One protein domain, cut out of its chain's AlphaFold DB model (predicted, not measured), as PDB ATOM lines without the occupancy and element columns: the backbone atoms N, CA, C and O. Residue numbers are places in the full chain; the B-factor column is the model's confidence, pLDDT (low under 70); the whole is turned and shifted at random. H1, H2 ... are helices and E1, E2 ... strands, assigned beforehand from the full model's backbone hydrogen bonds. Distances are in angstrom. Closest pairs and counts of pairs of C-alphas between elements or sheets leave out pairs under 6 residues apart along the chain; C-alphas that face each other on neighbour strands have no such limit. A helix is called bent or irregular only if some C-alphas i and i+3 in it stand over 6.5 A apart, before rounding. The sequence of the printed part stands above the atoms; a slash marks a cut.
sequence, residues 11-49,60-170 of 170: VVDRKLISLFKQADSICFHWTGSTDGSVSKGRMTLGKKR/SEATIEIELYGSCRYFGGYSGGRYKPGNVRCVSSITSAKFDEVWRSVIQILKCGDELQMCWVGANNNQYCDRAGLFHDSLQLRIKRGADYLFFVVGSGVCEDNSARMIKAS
ATOM      1  N   VAL A  11     -15.004 -10.386   9.163       91.31
ATOM      2  CA  VAL A  11     -14.051  -9.338   8.796       91.31
ATOM      3  C   VAL A  11     -12.649  -9.924   8.849       91.31
ATOM      4  O   VAL A  11     -12.210 -10.461   9.866       91.31
ATOM      5  N   VAL A  12     -11.945  -9.825   7.732       93.00
ATOM      6  CA  VAL A  12     -10.612 -10.382   7.559       93.00
ATOM      7  C   VAL A  12      -9.590  -9.502   8.265       93.00
ATOM      8  O   VAL A  12      -9.464  -8.313   7.975       93.00
ATOM      9  N   ASP A  13      -8.803 -10.094   9.159       94.44
ATOM     10  CA  ASP A  13      -7.668  -9.443   9.806       94.44
ATOM     11  C   ASP A  13      -6.326 -10.059   9.362       94.44
ATOM     12  O   ASP A  13      -6.259 -10.998   8.561       94.44
ATOM     13  N   ARG A  14      -5.213  -9.511   9.866       94.69
ATOM     14  CA  ARG A  14      -3.865 -10.004   9.527       94.69
ATOM     15  C   ARG A  14      -3.644 -11.450   9.970       94.69
ATOM     16  O   ARG A  14      -2.966 -12.204   9.270       94.69
ATOM     17  N   LYS A  15      -4.195 -11.831  11.126       94.19
ATOM     18  CA  LYS A  15      -4.046 -13.174  11.688       94.19
ATOM     19  C   LYS A  15      -4.751 -14.183  10.790       94.19
ATOM     20  O   LYS A  15      -4.160 -15.197  10.435       94.19
ATOM     21  N   LEU A  16      -5.963 -13.871  10.356       92.69
ATOM     22  CA  LEU A  16      -6.775 -14.715   9.505       92.69
ATOM     23  C   LEU A  16      -6.150 -14.905   8.120       92.69
ATOM     24  O   LEU A  16      -6.058 -16.036   7.650       92.69
ATOM     25  N   ILE A  17      -5.606 -13.845   7.512       94.62
ATOM     26  CA  ILE A  17      -4.839 -13.966   6.258       94.62
ATOM     27  C   ILE A  17      -3.646 -14.913   6.435       94.62
ATOM     28  O   ILE A  17      -3.367 -15.735   5.562       94.62
ATOM     29  N   SER A  18      -2.930 -14.813   7.560       94.50
ATOM     30  CA  SER A  18      -1.819 -15.723   7.855       94.50
ATOM     31  C   SER A  18      -2.292 -17.170   7.990       94.50
ATOM     32  O   SER A  18      -1.640 -18.069   7.464       94.50
ATOM     33  N   LEU A  19      -3.427 -17.406   8.651       93.06
ATOM     34  CA  LEU A  19      -4.014 -18.741   8.776       93.06
ATOM     35  C   LEU A  19      -4.414 -19.311   7.410       93.06
ATOM     36  O   LEU A  19      -4.053 -20.445   7.105       93.06
ATOM     37  N   PHE A  20      -5.056 -18.514   6.550       93.88
ATOM     38  CA  PHE A  20      -5.394 -18.922   5.182       93.88
ATOM     39  C   PHE A  20      -4.166 -19.350   4.379       93.88
ATOM     40  O   PHE A  20      -4.193 -20.388   3.723       93.88
ATOM     41  N   LYS A  21      -3.065 -18.595   4.470       93.44
ATOM     42  CA  LYS A  21      -1.796 -18.921   3.794       93.44
ATOM     43  C   LYS A  21      -1.160 -20.221   4.287       93.44
ATOM     44  O   LYS A  21      -0.403 -20.848   3.550       93.44
ATOM     45  N   GLN A  22      -1.403 -20.594   5.541       92.25
ATOM     46  CA  GLN A  22      -0.762 -21.746   6.175       92.25
ATOM     47  C   GLN A  22      -1.589 -23.030   6.094       92.25
ATOM     48  O   GLN A  22      -0.991 -24.110   6.205       92.25
ATOM     49  N   ALA A  23      -2.907 -22.906   5.911       92.75
ATOM     50  CA  ALA A  23      -3.849 -24.013   5.816       92.75
ATOM     51  C   ALA A  23      -3.406 -25.029   4.753       92.75
ATOM     52  O   ALA A  23      -2.989 -24.667   3.651       92.75
ATOM     53  N   ASP A  24      -3.461 -26.308   5.108       92.62
ATOM     54  CA  ASP A  24      -3.226 -27.412   4.178       92.62
ATOM     55  C   ASP A  24      -4.550 -27.876   3.559       92.62
ATOM     56  O   ASP A  24      -4.577 -28.228   2.381       92.62
ATOM     57  N   SER A  25      -5.642 -27.805   4.325       93.56
ATOM     58  CA  SER A  25      -6.993 -28.142   3.892       93.56
ATOM     59  C   SER A  25      -7.986 -27.038   4.261       93.56
ATOM     60  O   SER A  25      -7.774 -26.268   5.204       93.56
ATOM     61  N   ILE A  26      -9.075 -26.941   3.500       93.75
ATOM     62  CA  ILE A  26     -10.191 -26.034   3.776       93.75
ATOM     63  C   ILE A  26     -11.487 -26.780   3.544       93.75
ATOM     64  O   ILE A  26     -11.631 -27.483   2.550       93.75
ATOM     65  N   CYS A  27     -12.441 -26.608   4.445       92.44
ATOM     66  CA  CYS A  27     -13.782 -27.144   4.306       92.44
ATOM     67  C   CYS A  27     -14.794 -26.017   4.457       92.44
ATOM     68  O   CYS A  27     -14.758 -25.267   5.427       92.44
ATOM     69  N   PHE A  28     -15.706 -25.907   3.506       89.94
ATOM     70  CA  PHE A  28     -16.854 -25.025   3.565       89.94
ATOM     71  C   PHE A  28     -18.070 -25.867   3.878       89.94
ATOM     72  O   PHE A  28     -18.377 -26.818   3.163       89.94
ATOM     73  N   HIS A  29     -18.776 -25.493   4.929       86.50
ATOM     74  CA  HIS A  29     -19.989 -26.153   5.353       86.50
ATOM     75  C   HIS A  29     -21.097 -25.123   5.500       86.50
ATOM     76  O   HIS A  29     -20.903 -24.039   6.051       86.50
ATOM     77  N   TRP A  30     -22.284 -25.466   5.032       79.38
ATOM     78  CA  TRP A  30     -23.447 -24.617   5.193       79.38
ATOM     79  C   TRP A  30     -24.652 -25.448   5.580       79.38
ATOM     80  O   TRP A  30     -24.961 -26.468   4.965       79.38
ATOM     81  N   THR A  31     -25.343 -24.960   6.601       74.50
ATOM     82  CA  THR A  31     -26.630 -25.471   7.049       74.50
ATOM     83  C   THR A  31     -27.565 -24.296   7.210       74.50
ATOM     84  O   THR A  31     -27.265 -23.360   7.956       74.50
ATOM     85  N   GLY A  32     -28.704 -24.354   6.542       68.31
ATOM     86  CA  GLY A  32     -29.662 -23.268   6.587       68.31
ATOM     87  C   GLY A  32     -31.043 -23.691   6.136       68.31
ATOM     88  O   GLY A  32     -31.232 -24.730   5.498       68.31
ATOM     89  N   SER A  33     -31.996 -22.849   6.517       59.69
ATOM     90  CA  SER A  33     -33.372 -22.906   6.063       59.69
ATOM     91  C   SER A  33     -33.584 -21.846   4.992       59.69
ATOM     92  O   SER A  33     -32.914 -20.815   4.933       59.69
ATOM     93  N   THR A  34     -34.529 -22.122   4.116       56.12
ATOM     94  CA  THR A  34     -34.881 -21.282   2.976       56.12
ATOM     95  C   THR A  34     -35.974 -20.270   3.324       56.12
ATOM     96  O   THR A  34     -36.404 -19.507   2.466       56.12
ATOM     97  N   ASP A  35     -36.408 -20.256   4.587       55.78
ATOM     98  CA  ASP A  35     -37.388 -19.337   5.177       55.78
ATOM     99  C   ASP A  35     -36.827 -17.936   5.498       55.78
ATOM    100  O   ASP A  35     -37.535 -17.095   6.047       55.78
ATOM    101  N   GLY A  36     -35.562 -17.667   5.158       49.53
ATOM    102  CA  GLY A  36     -34.913 -16.384   5.432       49.53
ATOM    103  C   GLY A  36     -34.381 -16.238   6.862       49.53
ATOM    104  O   GLY A  36     -33.899 -15.159   7.218       49.53
ATOM    105  N   SER A  37     -34.415 -17.299   7.676       55.00
ATOM    106  CA  SER A  37     -33.682 -17.348   8.942       55.00
ATOM    107  C   SER A  37     -32.167 -17.350   8.699       55.00
ATOM    108  O   SER A  37     -31.660 -17.869   7.698       55.00
ATOM    109  N   VAL A  38     -31.426 -16.705   9.610       53.31
ATOM    110  CA  VAL A  38     -29.971 -16.522   9.502       53.31
ATOM    111  C   VAL A  38     -29.292 -17.882   9.341       53.31
ATOM    112  O   VAL A  38     -29.205 -18.677  10.274       53.31
ATOM    113  N   SER A  39     -28.800 -18.140   8.132       63.22
ATOM    114  CA  SER A  39     -28.117 -19.380   7.790       63.22
ATOM    115  C   SER A  39     -26.648 -19.266   8.185       63.22
ATOM    116  O   SER A  39     -25.921 -18.413   7.668       63.22
ATOM    117  N   LYS A  40     -26.200 -20.107   9.121       69.81
ATOM    118  CA  LYS A  40     -24.804 -20.110   9.568       69.81
ATOM    119  C   LYS A  40     -23.959 -20.929   8.600       69.81
ATOM    120  O   LYS A  40     -24.066 -22.153   8.540       69.81
ATOM    121  N   GLY A  41     -23.115 -20.236   7.845       79.50
ATOM    122  CA  GLY A  41     -22.017 -20.855   7.127       79.50
ATOM    123  C   GLY A  41     -20.818 -21.045   8.054       79.50
ATOM    124  O   GLY A  41     -20.587 -20.251   8.963       79.50
ATOM    125  N   ARG A  42     -20.040 -22.098   7.830       88.12
ATOM    126  CA  ARG A  42     -18.767 -22.344   8.505       88.12
ATOM    127  C   ARG A  42     -17.688 -22.621   7.476       88.12
ATOM    128  O   ARG A  42     -17.933 -23.275   6.465       88.12
ATOM    129  N   MET A  43     -16.498 -22.122   7.750       91.06
ATOM    130  CA  MET A  43     -15.281 -22.488   7.049       91.06
ATOM    131  C   MET A  43     -14.297 -23.038   8.070       91.06
ATOM    132  O   MET A  43     -13.984 -22.371   9.051       91.06
ATOM    133  N   THR A  44     -13.803 -24.241   7.832       92.56
ATOM    134  CA  THR A  44     -12.787 -24.878   8.662       92.56
ATOM    135  C   THR A  44     -11.468 -24.845   7.915       92.56
ATOM    136  O   THR A  44     -11.394 -25.284   6.770       92.56
ATOM    137  N   LEU A  45     -10.430 -24.322   8.558       92.31
ATOM    138  CA  LEU A  45      -9.054 -24.387   8.079       92.31
ATOM    139  C   LEU A  45      -8.355 -25.528   8.798       92.31
ATOM    140  O   LEU A  45      -8.293 -25.525  10.027       92.31
ATOM    141  N   GLY A  46      -7.826 -26.482   8.045       91.12
ATOM    142  CA  GLY A  46      -7.070 -27.599   8.579       91.12
ATOM    143  C   GLY A  46      -5.578 -27.438   8.327       91.12
ATOM    144  O   GLY A  46      -5.130 -27.051   7.242       91.12
ATOM    145  N   LYS A  47      -4.785 -27.708   9.361       89.44
ATOM    146  CA  LYS A  47      -3.327 -27.708   9.323       89.44
ATOM    147  C   LYS A  47      -2.831 -29.061   9.804       89.44
ATOM    148  O   LYS A  47      -2.995 -29.404  10.975       89.44
ATOM    149  N   LYS A  48      -2.170 -29.810   8.924       83.31
ATOM    150  CA  LYS A  48      -1.544 -31.070   9.327       83.31
ATOM    151  C   LYS A  48      -0.345 -30.750  10.209       83.31
ATOM    152  O   LYS A  48       0.529 -29.970   9.813       83.31
ATOM    153  N   ARG A  49      -0.288 -31.347  11.402       76.62
ATOM    154  CA  ARG A  49       0.967 -31.387  12.153       76.62
ATOM    155  C   ARG A  49       1.955 -32.214  11.341       76.62
ATOM    156  O   ARG A  49       1.614 -33.286  10.846       76.62
ATOM    157  N   SER A  60      -2.465 -35.666  13.851       62.94
ATOM    158  CA  SER A  60      -3.487 -34.811  14.432       62.94
ATOM    159  C   SER A  60      -3.543 -33.511  13.625       62.94
ATOM    160  O   SER A  60      -2.549 -32.796  13.459       62.94
ATOM    161  N   GLU A  61      -4.713 -33.230  13.060       72.44
ATOM    162  CA  GLU A  61      -4.971 -32.007  12.313       72.44
ATOM    163  C   GLU A  61      -5.389 -30.918  13.300       72.44
ATOM    164  O   GLU A  61      -6.341 -31.077  14.063       72.44
ATOM    165  N   ALA A  62      -4.661 -29.803  13.307       81.19
ATOM    166  CA  ALA A  62      -5.128 -28.613  13.997       81.19
ATOM    167  C   ALA A  62      -6.173 -27.943  13.103       81.19
ATOM    168  O   ALA A  62      -5.857 -27.520  11.989       81.19
ATOM    169  N   THR A  63      -7.408 -27.854  13.587       86.75
ATOM    170  CA  THR A  63      -8.514 -27.223  12.869       86.75
ATOM    171  C   THR A  63      -8.903 -25.906  13.527       86.75
ATOM    172  O   THR A  63      -8.900 -25.765  14.749       86.75
ATOM    173  N   ILE A  64      -9.211 -24.910  12.701       88.06
ATOM    174  CA  ILE A  64      -9.765 -23.627  13.137       88.06
ATOM    175  C   ILE A  64     -11.077 -23.427  12.399       88.06
ATOM    176  O   ILE A  64     -11.098 -23.422  11.168       88.06
ATOM    177  N   GLU A  65     -12.160 -23.244  13.145       88.62
ATOM    178  CA  GLU A  65     -13.469 -22.922  12.585       88.62
ATOM    179  C   GLU A  65     -13.686 -21.410  12.542       88.62
ATOM    180  O   GLU A  65     -13.394 -20.684  13.491       88.62
ATOM    181  N   ILE A  66     -14.215 -20.942  11.418       88.12
ATOM    182  CA  ILE A  66     -14.548 -19.548  11.153       88.12
ATOM    183  C   ILE A  66     -16.015 -19.513  10.751       88.12
ATOM    184  O   ILE A  66     -16.418 -20.133   9.762       88.12
ATOM    185  N   GLU A  67     -16.828 -18.785  11.510       86.62
ATOM    186  CA  GLU A  67     -18.205 -18.526  11.105       86.62
ATOM    187  C   GLU A  67     -18.214 -17.537   9.937       86.62
ATOM    188  O   GLU A  67     -17.588 -16.477   9.979       86.62
ATOM    189  N   LEU A  68     -18.928 -17.899   8.875       82.62
ATOM    190  CA  LEU A  68     -19.127 -17.069   7.699       82.62
ATOM    191  C   LEU A  68     -20.612 -16.768   7.544       82.62
ATOM    192  O   LEU A  68     -21.468 -17.642   7.714       82.62
ATOM    193  N   TYR A  69     -20.916 -15.549   7.103       81.25
ATOM    194  CA  TYR A  69     -22.242 -15.288   6.568       81.25
ATOM    195  C   TYR A  69     -22.456 -16.169   5.336       81.25
ATOM    196  O   TYR A  69     -21.680 -16.120   4.376       81.25
ATOM    197  N   GLY A  70     -23.503 -16.988   5.382       74.06
ATOM    198  CA  GLY A  70     -23.873 -17.874   4.297       74.06
ATOM    199  C   GLY A  70     -25.175 -17.441   3.650       74.06
ATOM    200  O   GLY A  70     -26.161 -17.175   4.329       74.06
ATOM    201  N   SER A  71     -25.190 -17.422   2.326       73.88
ATOM    202  CA  SER A  71     -26.411 -17.280   1.540       73.88
ATOM    203  C   SER A  71     -26.578 -18.475   0.610       73.88
ATOM    204  O   SER A  71     -25.600 -19.102   0.207       73.88
ATOM    205  N   CYS A  72     -27.821 -18.783   0.268       71.88
ATOM    206  CA  CYS A  72     -28.144 -19.726  -0.789       71.88
ATOM    207  C   CYS A  72     -28.946 -18.977  -1.857       71.88
ATOM    208  O   CYS A  72     -29.811 -18.158  -1.533       71.88
ATOM    209  N   ARG A  73     -28.619 -19.199  -3.129       71.88
ATOM    210  CA  ARG A  73     -29.363 -18.695  -4.282       71.88
ATOM    211  C   ARG A  73     -29.807 -19.869  -5.137       71.88
ATOM    212  O   ARG A  73     -29.067 -20.831  -5.312       71.88
ATOM    213  N   TYR A  74     -30.988 -19.723  -5.717       68.75
ATOM    214  CA  TYR A  74     -31.563 -20.686  -6.640       68.75
ATOM    215  C   TYR A  74     -31.921 -19.981  -7.933       68.75
ATOM    216  O   TYR A  74     -32.685 -19.016  -7.913       68.75
ATOM    217  N   PHE A  75     -31.410 -20.476  -9.053       64.69
ATOM    218  CA  PHE A  75     -31.848 -20.034 -10.373       64.69
ATOM    219  C   PHE A  75     -32.979 -20.946 -10.859       64.69
ATOM    220  O   PHE A  75     -32.850 -21.714 -11.798       64.69
ATOM    221  N   GLY A  76     -34.116 -20.880 -10.163       50.81
ATOM    222  CA  GLY A  76     -35.339 -21.588 -10.540       50.81
ATOM    223  C   GLY A  76     -36.120 -20.817 -11.603       50.81
ATOM    224  O   GLY A  76     -37.152 -20.229 -11.297       50.81
ATOM    225  N   GLY A  77     -35.626 -20.788 -12.836       45.75
ATOM    226  CA  GLY A  77     -36.338 -20.221 -13.980       45.75
ATOM    227  C   GLY A  77     -36.245 -21.173 -15.163       45.75
ATOM    228  O   GLY A  77     -35.140 -21.488 -15.574       45.75
ATOM    229  N   TYR A  78     -37.401 -21.582 -15.700       42.56
ATOM    230  CA  TYR A  78     -37.607 -22.485 -16.852       42.56
ATOM    231  C   TYR A  78     -37.814 -23.993 -16.605       42.56
ATOM    232  O   TYR A  78     -37.459 -24.795 -17.452       42.56
ATOM    233  N   SER A  79     -38.534 -24.399 -15.550       36.81
ATOM    234  CA  SER A  79     -39.504 -25.515 -15.672       36.81
ATOM    235  C   SER A  79     -40.386 -25.663 -14.424       36.81
ATOM    236  O   SER A  79     -39.979 -26.248 -13.423       36.81
ATOM    237  N   GLY A  80     -41.605 -25.123 -14.507       37.88
ATOM    238  CA  GLY A  80     -42.803 -25.471 -13.726       37.88
ATOM    239  C   GLY A  80     -42.640 -26.151 -12.362       37.88
ATOM    240  O   GLY A  80     -42.904 -27.341 -12.252       37.88
ATOM    241  N   GLY A  81     -42.299 -25.396 -11.313       43.88
ATOM    242  CA  GLY A  81     -42.613 -25.772  -9.926       43.88
ATOM    243  C   GLY A  81     -42.018 -27.081  -9.382       43.88
ATOM    244  O   GLY A  81     -42.434 -27.511  -8.311       43.88
ATOM    245  N   ARG A  82     -41.053 -27.706 -10.072       42.19
ATOM    246  CA  ARG A  82     -40.522 -29.042  -9.727       42.19
ATOM    247  C   ARG A  82     -39.662 -29.097  -8.462       42.19
ATOM    248  O   ARG A  82     -39.332 -30.184  -7.999       42.19
ATOM    249  N   TYR A  83     -39.266 -27.951  -7.913       49.75
ATOM    250  CA  TYR A  83     -38.233 -27.902  -6.882       49.75
ATOM    251  C   TYR A  83     -38.579 -26.873  -5.813       49.75
ATOM    252  O   TYR A  83     -38.763 -25.690  -6.105       49.75
ATOM    253  N   LYS A  84     -38.668 -27.333  -4.561       51.72
ATOM    254  CA  LYS A  84     -38.842 -26.466  -3.394       51.72
ATOM    255  C   LYS A  84     -37.509 -26.345  -2.650       51.72
ATOM    256  O   LYS A  84     -36.862 -27.370  -2.419       51.72
ATOM    257  N   PRO A  85     -37.112 -25.126  -2.250       52.19
ATOM    258  CA  PRO A  85     -36.009 -24.937  -1.319       52.19
ATOM    259  C   PRO A  85     -36.273 -25.764  -0.040       52.19
ATOM    260  O   PRO A  85     -37.357 -25.675   0.539       52.19
ATOM    261  N   GLY A  86     -35.343 -26.645   0.344       55.56
ATOM    262  CA  GLY A  86     -35.471 -27.540   1.506       55.56
ATOM    263  C   GLY A  86     -34.517 -27.186   2.653       55.56
ATOM    264  O   GLY A  86     -33.907 -26.126   2.660       55.56
ATOM    265  N   ASN A  87     -34.335 -28.102   3.617       60.97
ATOM    266  CA  ASN A  87     -33.205 -28.030   4.555       60.97
ATOM    267  C   ASN A  87     -31.917 -28.318   3.785       60.97
ATOM    268  O   ASN A  87     -31.614 -29.478   3.495       60.97
ATOM    269  N   VAL A  88     -31.185 -27.266   3.452       64.44
ATOM    270  CA  VAL A  88     -30.002 -27.364   2.607       64.44
ATOM    271  C   VAL A  88     -28.783 -27.667   3.483       64.44
ATOM    272  O   VAL A  88     -28.577 -27.060   4.540       64.44
ATOM    273  N   ARG A  89     -27.999 -28.668   3.074       72.94
ATOM    274  CA  ARG A  89     -26.769 -29.096   3.754       72.94
ATOM    275  C   ARG A  89     -25.670 -29.263   2.723       72.94
ATOM    276  O   ARG A  89     -25.585 -30.310   2.088       72.94
ATOM    277  N   CYS A  90     -24.845 -28.239   2.575       75.62
ATOM    278  CA  CYS A  90     -23.802 -28.214   1.559       75.62
ATOM    279  C   CYS A  90     -22.428 -28.357   2.192       75.62
ATOM    280  O   CYS A  90     -22.151 -27.763   3.237       75.62
ATOM    281  N   VAL A  91     -21.563 -29.112   1.520       84.06
ATOM    282  CA  VAL A  91     -20.158 -29.242   1.884       84.06
ATOM    283  C   VAL A  91     -19.288 -29.180   0.635       84.06
ATOM    284  O   VAL A  91     -19.637 -29.735  -0.404       84.06
ATOM    285  N   SER A  92     -18.162 -28.483   0.725       87.50
ATOM    286  CA  SER A  92     -17.104 -28.490  -0.286       87.50
ATOM    287  C   SER A  92     -15.765 -28.445   0.429       87.50
ATOM    288  O   SER A  92     -15.613 -27.715   1.407       87.50
ATOM    289  N   SER A  93     -14.806 -29.240  -0.031       90.56
ATOM    290  CA  SER A  93     -13.482 -29.313   0.573       90.56
ATOM    291  C   SER A  93     -12.382 -29.128  -0.464       90.56
ATOM    292  O   SER A  93     -12.454 -29.629  -1.583       90.56
ATOM    293  N   ILE A  94     -11.340 -28.411  -0.057       91.62
ATOM    294  CA  ILE A  94     -10.080 -28.248  -0.769       91.62
ATOM    295  C   ILE A  94      -9.028 -28.953   0.084       91.62
ATOM    296  O   ILE A  94      -8.628 -28.450   1.130       91.62
ATOM    297  N   THR A  95      -8.601 -30.147  -0.319       88.88
ATOM    298  CA  THR A  95      -7.696 -30.997   0.484       88.88
ATOM    299  C   THR A  95      -6.221 -30.610   0.368       88.88
ATOM    300  O   THR A  95      -5.412 -31.032   1.189       88.88
ATOM    301  N   SER A  96      -5.876 -29.823  -0.654       90.06
ATOM    302  CA  SER A  96      -4.522 -29.352  -0.960       90.06
ATOM    303  C   SER A  96      -4.523 -27.842  -1.208       90.06
ATOM    304  O   SER A  96      -4.141 -27.367  -2.275       90.06
ATOM    305  N   ALA A  97      -4.957 -27.069  -0.211       91.50
ATOM    306  CA  ALA A  97      -5.224 -25.633  -0.330       91.50
ATOM    307  C   ALA A  97      -4.016 -24.821  -0.832       91.50
ATOM    308  O   ALA A  97      -4.168 -23.860  -1.579       91.50
ATOM    309  N   LYS A  98      -2.793 -25.235  -0.492       89.19
ATOM    310  CA  LYS A  98      -1.556 -24.584  -0.963       89.19
ATOM    311  C   LYS A  98      -1.299 -24.714  -2.460       89.19
ATOM    312  O   LYS A  98      -0.497 -23.949  -2.990       89.19
ATOM    313  N   PHE A  99      -1.924 -25.689  -3.106       91.19
ATOM    314  CA  PHE A  99      -1.754 -25.983  -4.525       91.19
ATOM    315  C   PHE A  99      -3.004 -25.642  -5.341       91.19
ATOM    316  O   PHE A  99      -2.910 -25.561  -6.559       91.19
ATOM    317  N   ASP A 100      -4.132 -25.375  -4.683       94.19
ATOM    318  CA  ASP A 100      -5.371 -24.964  -5.334       94.19
ATOM    319  C   ASP A 100      -5.256 -23.545  -5.916       94.19
ATOM    320  O   ASP A 100      -5.012 -22.568  -5.203       94.19
ATOM    321  N   GLU A 101      -5.388 -23.422  -7.236       93.50
ATOM    322  CA  GLU A 101      -5.157 -22.166  -7.958       93.50
ATOM    323  C   GLU A 101      -6.187 -21.085  -7.614       93.50
ATOM    324  O   GLU A 101      -5.837 -19.908  -7.450       93.50
ATOM    325  N   VAL A 102      -7.452 -21.481  -7.456       93.25
ATOM    326  CA  VAL A 102      -8.543 -20.560  -7.125       93.25
ATOM    327  C   VAL A 102      -8.330 -20.004  -5.725       93.25
ATOM    328  O   VAL A 102      -8.353 -18.790  -5.520       93.25
ATOM    329  N   TRP A 103      -8.056 -20.873  -4.760       93.56
ATOM    330  CA  TRP A 103      -7.822 -20.486  -3.381       93.56
ATOM    331  C   TRP A 103      -6.574 -19.616  -3.222       93.56
ATOM    332  O   TRP A 103      -6.595 -18.608  -2.512       93.56
ATOM    333  N   ARG A 104      -5.489 -19.937  -3.933       94.38
ATOM    334  CA  ARG A 104      -4.294 -19.080  -3.966       94.38
ATOM    335  C   ARG A 104      -4.617 -17.686  -4.495       94.38
ATOM    336  O   ARG A 104      -4.139 -16.708  -3.921       94.38
ATOM    337  N   SER A 105      -5.446 -17.592  -5.533       95.44
ATOM    338  CA  SER A 105      -5.889 -16.312  -6.095       95.44
ATOM    339  C   SER A 105      -6.722 -15.516  -5.088       95.44
ATOM    340  O   SER A 105      -6.459 -14.332  -4.870       95.44
ATOM    341  N   VAL A 106      -7.658 -16.177  -4.397       94.44
ATOM    342  CA  VAL A 106      -8.437 -15.587  -3.296       94.44
ATOM    343  C   VAL A 106      -7.505 -14.991  -2.237       94.44
ATOM    344  O   VAL A 106      -7.609 -13.808  -1.918       94.44
ATOM    345  N   ILE A 107      -6.549 -15.773  -1.725       94.56
ATOM    346  CA  ILE A 107      -5.616 -15.323  -0.681       94.56
ATOM    347  C   ILE A 107      -4.775 -14.129  -1.128       94.56
ATOM    348  O   ILE A 107      -4.520 -13.231  -0.326       94.56
ATOM    349  N   GLN A 108      -4.287 -14.134  -2.368       94.75
ATOM    350  CA  GLN A 108      -3.437 -13.057  -2.881       94.75
ATOM    351  C   GLN A 108      -4.185 -11.725  -2.971       94.75
ATOM    352  O   GLN A 108      -3.578 -10.667  -2.808       94.75
ATOM    353  N   ILE A 109      -5.494 -11.778  -3.211       95.62
ATOM    354  CA  ILE A 109      -6.346 -10.600  -3.378       95.62
ATOM    355  C   ILE A 109      -6.894 -10.090  -2.039       95.62
ATOM    356  O   ILE A 109      -7.192  -8.894  -1.930       95.62
ATOM    357  N   LEU A 110      -7.018 -10.963  -1.035       94.88
ATOM    358  CA  LEU A 110      -7.537 -10.626   0.289       94.88
ATOM    359  C   LEU A 110      -6.703  -9.555   1.002       94.88
ATOM    360  O   LEU A 110      -5.472  -9.610   1.064       94.88
ATOM    361  N   LYS A 111      -7.401  -8.593   1.603       95.75
ATOM    362  CA  LYS A 111      -6.846  -7.500   2.404       95.75
ATOM    363  C   LYS A 111      -7.517  -7.449   3.772       95.75
ATOM    364  O   LYS A 111      -8.629  -7.931   3.966       95.75
ATOM    365  N   CYS A 112      -6.830  -6.843   4.738       95.44
ATOM    366  CA  CYS A 112      -7.436  -6.571   6.037       95.44
ATOM    367  C   CYS A 112      -8.616  -5.606   5.878       95.44
ATOM    368  O   CYS A 112      -8.500  -4.613   5.160       95.44
ATOM    369  N   GLY A 113      -9.713  -5.888   6.574       94.44
ATOM    370  CA  GLY A 113     -10.970  -5.151   6.474       94.44
ATOM    371  C   GLY A 113     -11.922  -5.671   5.397       94.44
ATOM    372  O   GLY A 113     -13.065  -5.227   5.368       94.44
ATOM    373  N   ASP A 114     -11.498  -6.611   4.545       95.06
ATOM    374  CA  ASP A 114     -12.419  -7.286   3.627       95.06
ATOM    375  C   ASP A 114     -13.436  -8.122   4.420       95.06
ATOM    376  O   ASP A 114     -13.099  -8.729   5.436       95.06
ATOM    377  N   GLU A 115     -14.675  -8.204   3.939       92.62
ATOM    378  CA  GLU A 115     -15.688  -9.089   4.516       92.62
ATOM    379  C   GLU A 115     -15.845 -10.341   3.649       92.62
ATOM    380  O   GLU A 115     -16.111 -10.252   2.445       92.62
ATOM    381  N   LEU A 116     -15.739 -11.514   4.271       91.25
ATOM    382  CA  LEU A 116     -15.947 -12.801   3.619       91.25
ATOM    383  C   LEU A 116     -17.378 -13.300   3.788       91.25
ATOM    384  O   LEU A 116     -17.926 -13.355   4.894       91.25
ATOM    385  N   GLN A 117     -17.965 -13.729   2.675       89.31
ATOM    386  CA  GLN A 117     -19.278 -14.360   2.635       89.31
ATOM    387  C   GLN A 117     -19.225 -15.589   1.739       89.31
ATOM    388  O   GLN A 117     -18.567 -15.579   0.699       89.31
ATOM    389  N   MET A 118     -19.973 -16.628   2.095       87.00
ATOM    390  CA  MET A 118     -20.191 -17.760   1.203       87.00
ATOM    391  C   MET A 118     -21.567 -17.652   0.547       87.00
ATOM    392  O   MET A 118     -22.555 -17.235   1.162       87.00
ATOM    393  N   CYS A 119     -21.645 -18.058  -0.710       84.75
ATOM    394  CA  CYS A 119     -22.896 -18.225  -1.418       84.75
ATOM    395  C   CYS A 119     -22.916 -19.573  -2.118       84.75
ATOM    396  O   CYS A 119     -22.149 -19.806  -3.046       84.75
ATOM    397  N   TRP A 120     -23.853 -20.417  -1.721       81.50
ATOM    398  CA  TRP A 120     -24.197 -21.605  -2.482       81.50
ATOM    399  C   TRP A 120     -25.188 -21.231  -3.574       81.50
ATOM    400  O   TRP A 120     -26.116 -20.456  -3.337       81.50
ATOM    401  N   VAL A 121     -24.963 -21.725  -4.780       79.50
ATOM    402  CA  VAL A 121     -25.825 -21.492  -5.933       79.50
ATOM    403  C   VAL A 121     -26.264 -22.844  -6.464       79.50
ATOM    404  O   VAL A 121     -25.444 -23.583  -7.007       79.50
ATOM    405  N   GLY A 122     -27.547 -23.146  -6.283       75.62
ATOM    406  CA  GLY A 122     -28.168 -24.360  -6.796       75.62
ATOM    407  C   GLY A 122     -28.829 -24.151  -8.154       75.62
ATOM    408  O   GLY A 122     -29.338 -23.058  -8.434       75.62
ATOM    409  N   ALA A 123     -28.848 -25.211  -8.966       70.50
ATOM    410  CA  ALA A 123     -29.433 -25.221 -10.313       70.50
ATOM    411  C   ALA A 123     -28.901 -24.093 -11.214       70.50
ATOM    412  O   ALA A 123     -29.654 -23.418 -11.913       70.50
ATOM    413  N   ASN A 124     -27.585 -23.888 -11.219       73.75
ATOM    414  CA  ASN A 124     -26.892 -23.009 -12.162       73.75
ATOM    415  C   ASN A 124     -26.779 -23.661 -13.557       73.75
ATOM    416  O   ASN A 124     -25.705 -23.712 -14.166       73.75
ATOM    417  N   ASN A 125     -27.876 -24.250 -14.024       77.06
ATOM    418  CA  ASN A 125     -27.902 -25.086 -15.207       77.06
ATOM    419  C   ASN A 125     -27.759 -24.257 -16.484       77.06
ATOM    420  O   ASN A 125     -28.180 -23.105 -16.580       77.06
ATOM    421  N   ASN A 126     -27.183 -24.897 -17.496       82.12
ATOM    422  CA  ASN A 126     -27.319 -24.478 -18.881       82.12
ATOM    423  C   ASN A 126     -28.259 -25.448 -19.619       82.12
ATOM    424  O   ASN A 126     -28.606 -26.514 -19.108       82.12
ATOM    425  N   GLN A 127     -28.572 -25.131 -20.878       80.62
ATOM    426  CA  GLN A 127     -29.456 -25.952 -21.718       80.62
ATOM    427  C   GLN A 127     -28.978 -27.403 -21.917       80.62
ATOM    428  O   GLN A 127     -29.756 -28.257 -22.340       80.62
ATOM    429  N   TYR A 128     -27.694 -27.701 -21.704       84.81
ATOM    430  CA  TYR A 128     -27.175 -29.068 -21.793       84.81
ATOM    431  C   TYR A 128     -27.463 -29.852 -20.513       84.81
ATOM    432  O   TYR A 128     -27.938 -30.981 -20.604       84.81
ATOM    433  N   CYS A 129     -27.241 -29.236 -19.347       82.44
ATOM    434  CA  CYS A 129     -27.566 -29.831 -18.051       82.44
ATOM    435  C   CYS A 129     -29.060 -30.151 -17.971       82.44
ATOM    436  O   CYS A 129     -29.426 -31.272 -17.636       82.44
ATOM    437  N   ASP A 130     -29.913 -29.216 -18.400       79.25
ATOM    438  CA  ASP A 130     -31.366 -29.409 -18.384       79.25
ATOM    439  C   ASP A 130     -31.813 -30.570 -19.277       79.25
ATOM    440  O   ASP A 130     -32.613 -31.407 -18.863       79.25
ATOM    441  N   ARG A 131     -31.263 -30.661 -20.496       82.62
ATOM    442  CA  ARG A 131     -31.574 -31.758 -21.428       82.62
ATOM    443  C   ARG A 131     -31.136 -33.120 -20.904       82.62
ATOM    444  O   ARG A 131     -31.801 -34.110 -21.187       82.62
ATOM    445  N   ALA A 132     -30.030 -33.163 -20.172       83.50
ATOM    446  CA  ALA A 132     -29.494 -34.383 -19.587       83.50
ATOM    447  C   ALA A 132     -30.119 -34.729 -18.222       83.50
ATOM    448  O   ALA A 132     -29.784 -35.765 -17.661       83.50
ATOM    449  N   GLY A 133     -31.003 -33.884 -17.675       78.25
ATOM    450  CA  GLY A 133     -31.544 -34.071 -16.327       78.25
ATOM    451  C   GLY A 133     -30.491 -33.927 -15.221       78.25
ATOM    452  O   GLY A 133     -30.643 -34.520 -14.159       78.25
ATOM    453  N   LEU A 134     -29.423 -33.165 -15.476       80.62
ATOM    454  CA  LEU A 134     -28.317 -32.939 -14.549       80.62
ATOM    455  C   LEU A 134     -28.477 -31.621 -13.785       80.62
ATOM    456  O   LEU A 134     -29.067 -30.653 -14.271       80.62
ATOM    457  N   PHE A 135     -27.861 -31.564 -12.610       77.31
ATOM    458  CA  PHE A 135     -27.833 -30.406 -11.725       77.31
ATOM    459  C   PHE A 135     -26.425 -29.842 -11.627       77.31
ATOM    460  O   PHE A 135     -25.514 -30.545 -11.194       77.31
ATOM    461  N   HIS A 136     -26.260 -28.574 -11.993       82.25
ATOM    462  CA  HIS A 136     -25.038 -27.815 -11.777       82.25
ATOM    463  C   HIS A 136     -25.159 -26.962 -10.516       82.25
ATOM    464  O   HIS A 136     -25.911 -25.987 -10.461       82.25
ATOM    465  N   ASP A 137     -24.350 -27.300  -9.527       80.06
ATOM    466  CA  ASP A 137     -24.272 -26.610  -8.254       80.06
ATOM    467  C   ASP A 137     -22.895 -25.971  -8.093       80.06
ATOM    468  O   ASP A 137     -21.880 -26.519  -8.527       80.06
ATOM    469  N   SER A 138     -22.838 -24.798  -7.462       85.19
ATOM    470  CA  SER A 138     -21.567 -24.116  -7.216       85.19
ATOM    471  C   SER A 138     -21.496 -23.439  -5.854       85.19
ATOM    472  O   SER A 138     -22.484 -22.921  -5.329       85.19
ATOM    473  N   LEU A 139     -20.291 -23.424  -5.294       87.62
ATOM    474  CA  LEU A 139     -19.916 -22.632  -4.137       87.62
ATOM    475  C   LEU A 139     -19.146 -21.403  -4.606       87.62
ATOM    476  O   LEU A 139     -18.099 -21.502  -5.247       87.62
ATOM    477  N   GLN A 140     -19.650 -20.239  -4.222       90.50
ATOM    478  CA  GLN A 140     -19.014 -18.957  -4.453       90.50
ATOM    479  C   GLN A 140     -18.526 -18.365  -3.135       90.50
ATOM    480  O   GLN A 140     -19.284 -18.265  -2.168       90.50
ATOM    481  N   LEU A 141     -17.287 -17.888  -3.119       91.75
ATOM    482  CA  LEU A 141     -16.791 -16.988  -2.091       91.75
ATOM    483  C   LEU A 141     -16.942 -15.548  -2.584       91.75
ATOM    484  O   LEU A 141     -16.562 -15.219  -3.710       91.75
ATOM    485  N   ARG A 142     -17.509 -14.690  -1.739       92.00
ATOM    486  CA  ARG A 142     -17.651 -13.258  -1.997       92.00
ATOM    487  C   ARG A 142     -16.775 -12.487  -1.036       92.00
ATOM    488  O   ARG A 142     -16.852 -12.697   0.174       92.00
ATOM    489  N   ILE A 143     -15.992 -11.579  -1.595       93.56
ATOM    490  CA  ILE A 143     -15.164 -10.640  -0.852       93.56
ATOM    491  C   ILE A 143     -15.786  -9.268  -1.058       93.56
ATOM    492  O   ILE A 143     -15.783  -8.758  -2.179       93.56
ATOM    493  N   LYS A 144     -16.345  -8.683  -0.003       93.19
ATOM    494  CA  LYS A 144     -16.818  -7.301  -0.046       93.19
ATOM    495  C   LYS A 144     -15.709  -6.382   0.449       93.19
ATOM    496  O   LYS A 144     -15.134  -6.614   1.512       93.19
ATOM    497  N   ARG A 145     -15.442  -5.327  -0.317       93.06
ATOM    498  CA  ARG A 145     -14.453  -4.294  -0.009       93.06
ATOM    499  C   ARG A 145     -15.093  -2.929  -0.209       93.06
ATOM    500  O   ARG A 145     -15.228  -2.456  -1.333       93.06
ATOM    501  N   GLY A 146     -15.512  -2.301   0.887       90.69
ATOM    502  CA  GLY A 146     -16.303  -1.074   0.804       90.69
ATOM    503  C   GLY A 146     -17.615  -1.321   0.050       90.69
ATOM    504  O   GLY A 146     -18.451  -2.096   0.515       90.69
ATOM    505  N   ALA A 147     -17.783  -0.666  -1.103       89.69
ATOM    506  CA  ALA A 147     -18.955  -0.817  -1.971       89.69
ATOM    507  C   ALA A 147     -18.822  -1.950  -3.008       89.69
ATOM    508  O   ALA A 147     -19.830  -2.381  -3.570       89.69
ATOM    509  N   ASP A 148     -17.606  -2.446  -3.241       91.75
ATOM    510  CA  ASP A 148     -17.321  -3.407  -4.303       91.75
ATOM    511  C   ASP A 148     -17.421  -4.856  -3.818       91.75
ATOM    512  O   ASP A 148     -17.150  -5.169  -2.654       91.75
ATOM    513  N   TYR A 149     -17.756  -5.757  -4.745       90.25
ATOM    514  CA  TYR A 149     -17.773  -7.200  -4.519       90.25
ATOM    515  C   TYR A 149     -16.899  -7.924  -5.542       90.25
ATOM    516  O   TYR A 149     -17.037  -7.726  -6.748       90.25
ATOM    517  N   LEU A 150     -16.051  -8.824  -5.048       94.19
ATOM    518  CA  LEU A 150     -15.304  -9.790  -5.849       94.19
ATOM    519  C   LEU A 150     -15.894 -11.184  -5.630       94.19
ATOM    520  O   LEU A 150     -16.247 -11.541  -4.502       94.19
ATOM    521  N   PHE A 151     -15.988 -11.973  -6.698       92.19
ATOM    522  CA  PHE A 151     -16.633 -13.286  -6.691       92.19
ATOM    523  C   PHE A 151     -15.663 -14.351  -7.194       92.19
ATOM    524  O   PHE A 151     -15.080 -14.198  -8.264       92.19
ATOM    525  N   PHE A 152     -15.538 -15.443  -6.446       93.50
ATOM    526  CA  PHE A 152     -14.711 -16.592  -6.807       93.50
ATOM    527  C   PHE A 152     -15.542 -17.864  -6.713       93.50
ATOM    528  O   PHE A 152     -16.140 -18.125  -5.672       93.50
ATOM    529  N   VAL A 153     -15.580 -18.660  -7.781       91.69
ATOM    530  CA  VAL A 153     -16.187 -19.997  -7.748       91.69
ATOM    531  C   VAL A 153     -15.142 -20.959  -7.197       91.69
ATOM    532  O   VAL A 153     -14.195 -21.296  -7.895       91.69
ATOM    533  N   VAL A 154     -15.292 -21.359  -5.935       89.94
ATOM    534  CA  VAL A 154     -14.332 -22.228  -5.223       89.94
ATOM    535  C   VAL A 154     -14.730 -23.705  -5.262       89.94
ATOM    536  O   VAL A 154     -13.944 -24.568  -4.895       89.94
ATOM    537  N   GLY A 155     -15.945 -24.004  -5.719       86.00
ATOM    538  CA  GLY A 155     -16.403 -25.362  -5.978       86.00
ATOM    539  C   GLY A 155     -17.514 -25.359  -7.018       86.00
ATOM    540  O   GLY A 155     -18.350 -24.457  -7.034       86.00
ATOM    541  N   SER A 156     -17.522 -26.356  -7.893       86.56
ATOM    542  CA  SER A 156     -18.572 -26.583  -8.885       86.56
ATOM    543  C   SER A 156     -18.697 -28.084  -9.128       86.56
ATOM    544  O   SER A 156     -17.695 -28.799  -9.123       86.56
ATOM    545  N   GLY A 157     -19.925 -28.564  -9.294       82.06
ATOM    546  CA  GLY A 157     -20.207 -29.964  -9.579       82.06
ATOM    547  C   GLY A 157     -21.460 -30.113 -10.426       82.06
ATOM    548  O   GLY A 157     -22.411 -29.348 -10.267       82.06
ATOM    549  N   VAL A 158     -21.443 -31.100 -11.323       82.94
ATOM    550  CA  VAL A 158     -22.595 -31.496 -12.137       82.94
ATOM    551  C   VAL A 158     -22.961 -32.937 -11.786       82.94
ATOM    552  O   VAL A 158     -22.096 -33.809 -11.841       82.94
ATOM    553  N   CYS A 159     -24.208 -33.192 -11.391       75.31
ATOM    554  CA  CYS A 159     -24.643 -34.501 -10.889       75.31
ATOM    555  C   CYS A 159     -26.104 -34.820 -11.244       75.31
ATOM    556  O   CYS A 159     -26.901 -33.909 -11.447       75.31
ATOM    557  N   GLU A 160     -26.446 -36.110 -11.332       72.56
ATOM    558  CA  GLU A 160     -27.823 -36.594 -11.569       72.56
ATOM    559  C   GLU A 160     -28.715 -36.460 -10.328       72.56
ATOM    560  O   GLU A 160     -29.906 -36.192 -10.438       72.56
ATOM    561  N   ASP A 161     -28.128 -36.620  -9.142       63.47
ATOM    562  CA  ASP A 161     -28.775 -36.420  -7.848       63.47
ATOM    563  C   ASP A 161     -28.012 -35.320  -7.117       63.47
ATOM    564  O   ASP A 161     -26.783 -35.381  -7.035       63.47
ATOM    565  N   ASN A 162     -28.722 -34.296  -6.636       59.72
ATOM    566  CA  ASN A 162     -28.140 -33.090  -6.054       59.72
ATOM    567  C   ASN A 162     -27.332 -33.455  -4.795       59.72
ATOM    568  O   ASN A 162     -27.845 -33.458  -3.674       59.72
ATOM    569  N   SER A 163     -26.049 -33.771  -4.969       49.03
ATOM    570  CA  SER A 163     -25.163 -34.246  -3.903       49.03
ATOM    571  C   SER A 163     -24.943 -33.191  -2.815       49.03
ATOM    572  O   SER A 163     -24.614 -33.528  -1.679       49.03
ATOM    573  N   ALA A 164     -25.186 -31.914  -3.131       52.78
ATOM    574  CA  ALA A 164     -25.191 -30.806  -2.182       52.78
ATOM    575  C   ALA A 164     -26.511 -30.681  -1.389       52.78
ATOM    576  O   ALA A 164     -26.657 -29.755  -0.587       52.78
ATOM    577  N   ARG A 165     -27.479 -31.587  -1.616       53.50
ATOM    578  CA  ARG A 165     -28.844 -31.598  -1.057       53.50
ATOM    579  C   ARG A 165     -29.513 -30.221  -1.109       53.50
ATOM    580  O   ARG A 165     -30.313 -29.885  -0.234       53.50
ATOM    581  N   MET A 166     -29.163 -29.405  -2.103       54.28
ATOM    582  CA  MET A 166     -29.712 -28.061  -2.262       54.28
ATOM    583  C   MET A 166     -31.143 -28.104  -2.778       54.28
ATOM    584  O   MET A 166     -31.938 -27.207  -2.491       54.28
ATOM    585  N   ILE A 167     -31.469 -29.159  -3.518       51.94
ATOM    586  CA  ILE A 167     -32.736 -29.356  -4.205       51.94
ATOM    587  C   ILE A 167     -33.304 -30.704  -3.767       51.94
ATOM    588  O   ILE A 167     -32.612 -31.718  -3.816       51.94
ATOM    589  N   LYS A 168     -34.571 -30.721  -3.343       48.56
ATOM    590  CA  LYS A 168     -35.367 -31.951  -3.282       48.56
ATOM    591  C   LYS A 168     -36.250 -31.998  -4.524       48.56
ATOM    592  O   LYS A 168     -36.906 -30.997  -4.824       48.56
ATOM    593  N   ALA A 169     -36.266 -33.132  -5.225       43.06
ATOM    594  CA  ALA A 169     -37.328 -33.417  -6.184       43.06
ATOM    595  C   ALA A 169     -38.673 -33.384  -5.435       43.06
ATOM    596  O   ALA A 169     -38.768 -33.927  -4.330       43.06
ATOM    597  N   SER A 170     -39.653 -32.658  -5.978       48.94
ATOM    598  CA  SER A 170     -41.021 -32.603  -5.447       48.94
ATOM    599  C   SER A 170     -41.736 -33.938  -5.564       48.94
ATOM    600  O   SER A 170     -41.632 -34.519  -6.669       48.94
TER     601      SER A 170
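What this domain is: This is residues 11 to 49 and 60 to 170 of the 170 residues of an uncharacterized protein of Pirellula sp. SH-Sr6A (UniProt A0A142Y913). One seven-stranded sheet is twisted and curled like part of a barrel, making a folded sheet, bent back on itself so that the leaf E5 E1 E2 faces the leaf E6 E7 E8, with E3 as the hinge. Two short helices, H1 and H2, lie side by side on one face of it near one end, while the short H3 and the small strands E4 and E9 lie toward the other end. The printed part has 150 residues, with three helices and nine strands in the order H1 E1 E2 E3 E4 E5 H2 E6 H3 E7 E8 E9. The large sheet is mixed, ordered E5 E1 E2 E3 E6 E7 E8, and the class is mixed, helices and strands. The whole is compact, with a radius of gyration of the C-alphas of 16.2 A and spans of 48 by 34 by 25 A.

How they stand to each other: H1, residues 14 to 22, is on the sheet at a height of 10.1 A, over E2, residues 40 to 48, and E3, residues 61 to 74; its closest C-alphas to E2 are those of Phe 20 and Leu 45, 7.2 A. E1, residues 25 to 32, and E2 form an antiparallel hairpin, with N 27 and O 44 at 2.9 A, within hydrogen-bond range. E2 and E3 are antiparallel, with N 43 and O 66 at 2.8 A. E3 bends by 65 degrees at residue 69, and beyond it pairs in parallel with E6, residues 115 to 122, N 71 and O 118 being 2.9 A apart. E4, residues 83 to 85, meets E9, residues 167 to 169, only at a point: C-alphas 83 and 169 face each other at 5.6 A. E5, residues 88 to 94, is an edge strand antiparallel to E1, with N 28 and O 92 at 2.8 A. H2, residues 101 to 109, is on the same face as H1, at a height of 8.4 A, only just over E7, residues 135 to 145, on which 3 of its C-alphas fall. H1 and H2 only just touch, with 3 pairs of C-alphas within 8 A, the closest those of Phe 20 and Ile 107, 6.9 A; they run opposite ways at a shallow tilt of 22 degrees. H3, residues 127 to 132, only grazes the sheet. E6 and E7 are antiparallel, with N 119 and O 140 at 2.8 A. E7 and the other edge strand, E8, residues 148 to 159, form an antiparallel hairpin, with N 141 and O 152 at 2.8 A. Across the fold, the closest C-alphas of E5 and E8 are those of Ser 92 and Gly 155, 6.5 A. In H1, H2 and H3 every O i to N i+4 pair is within hydrogen-bond range.

Where its parts are: H1 begins at C-alpha 14, (-3.865, -10.004, 9.527). E3 measures 34.6 A, E8 32.6 A and E7 31.6 A. E9 ends at C-alpha 169, (-37.328, -33.417, -6.184).

The domain as a whole: The C-alphas farthest apart are those of Arg 49 and Gly 80, 51.2 A. Residues 50 to 59 are not printed, and C-alphas 49 and 60 are 6.1 A apart across this cut. Of the links that are printed whole, none is long. Mean pLDDT of the printed part is 79.5; it is under 70 at residues 32 to 40, 60, 74 to 88 and 161 to 170.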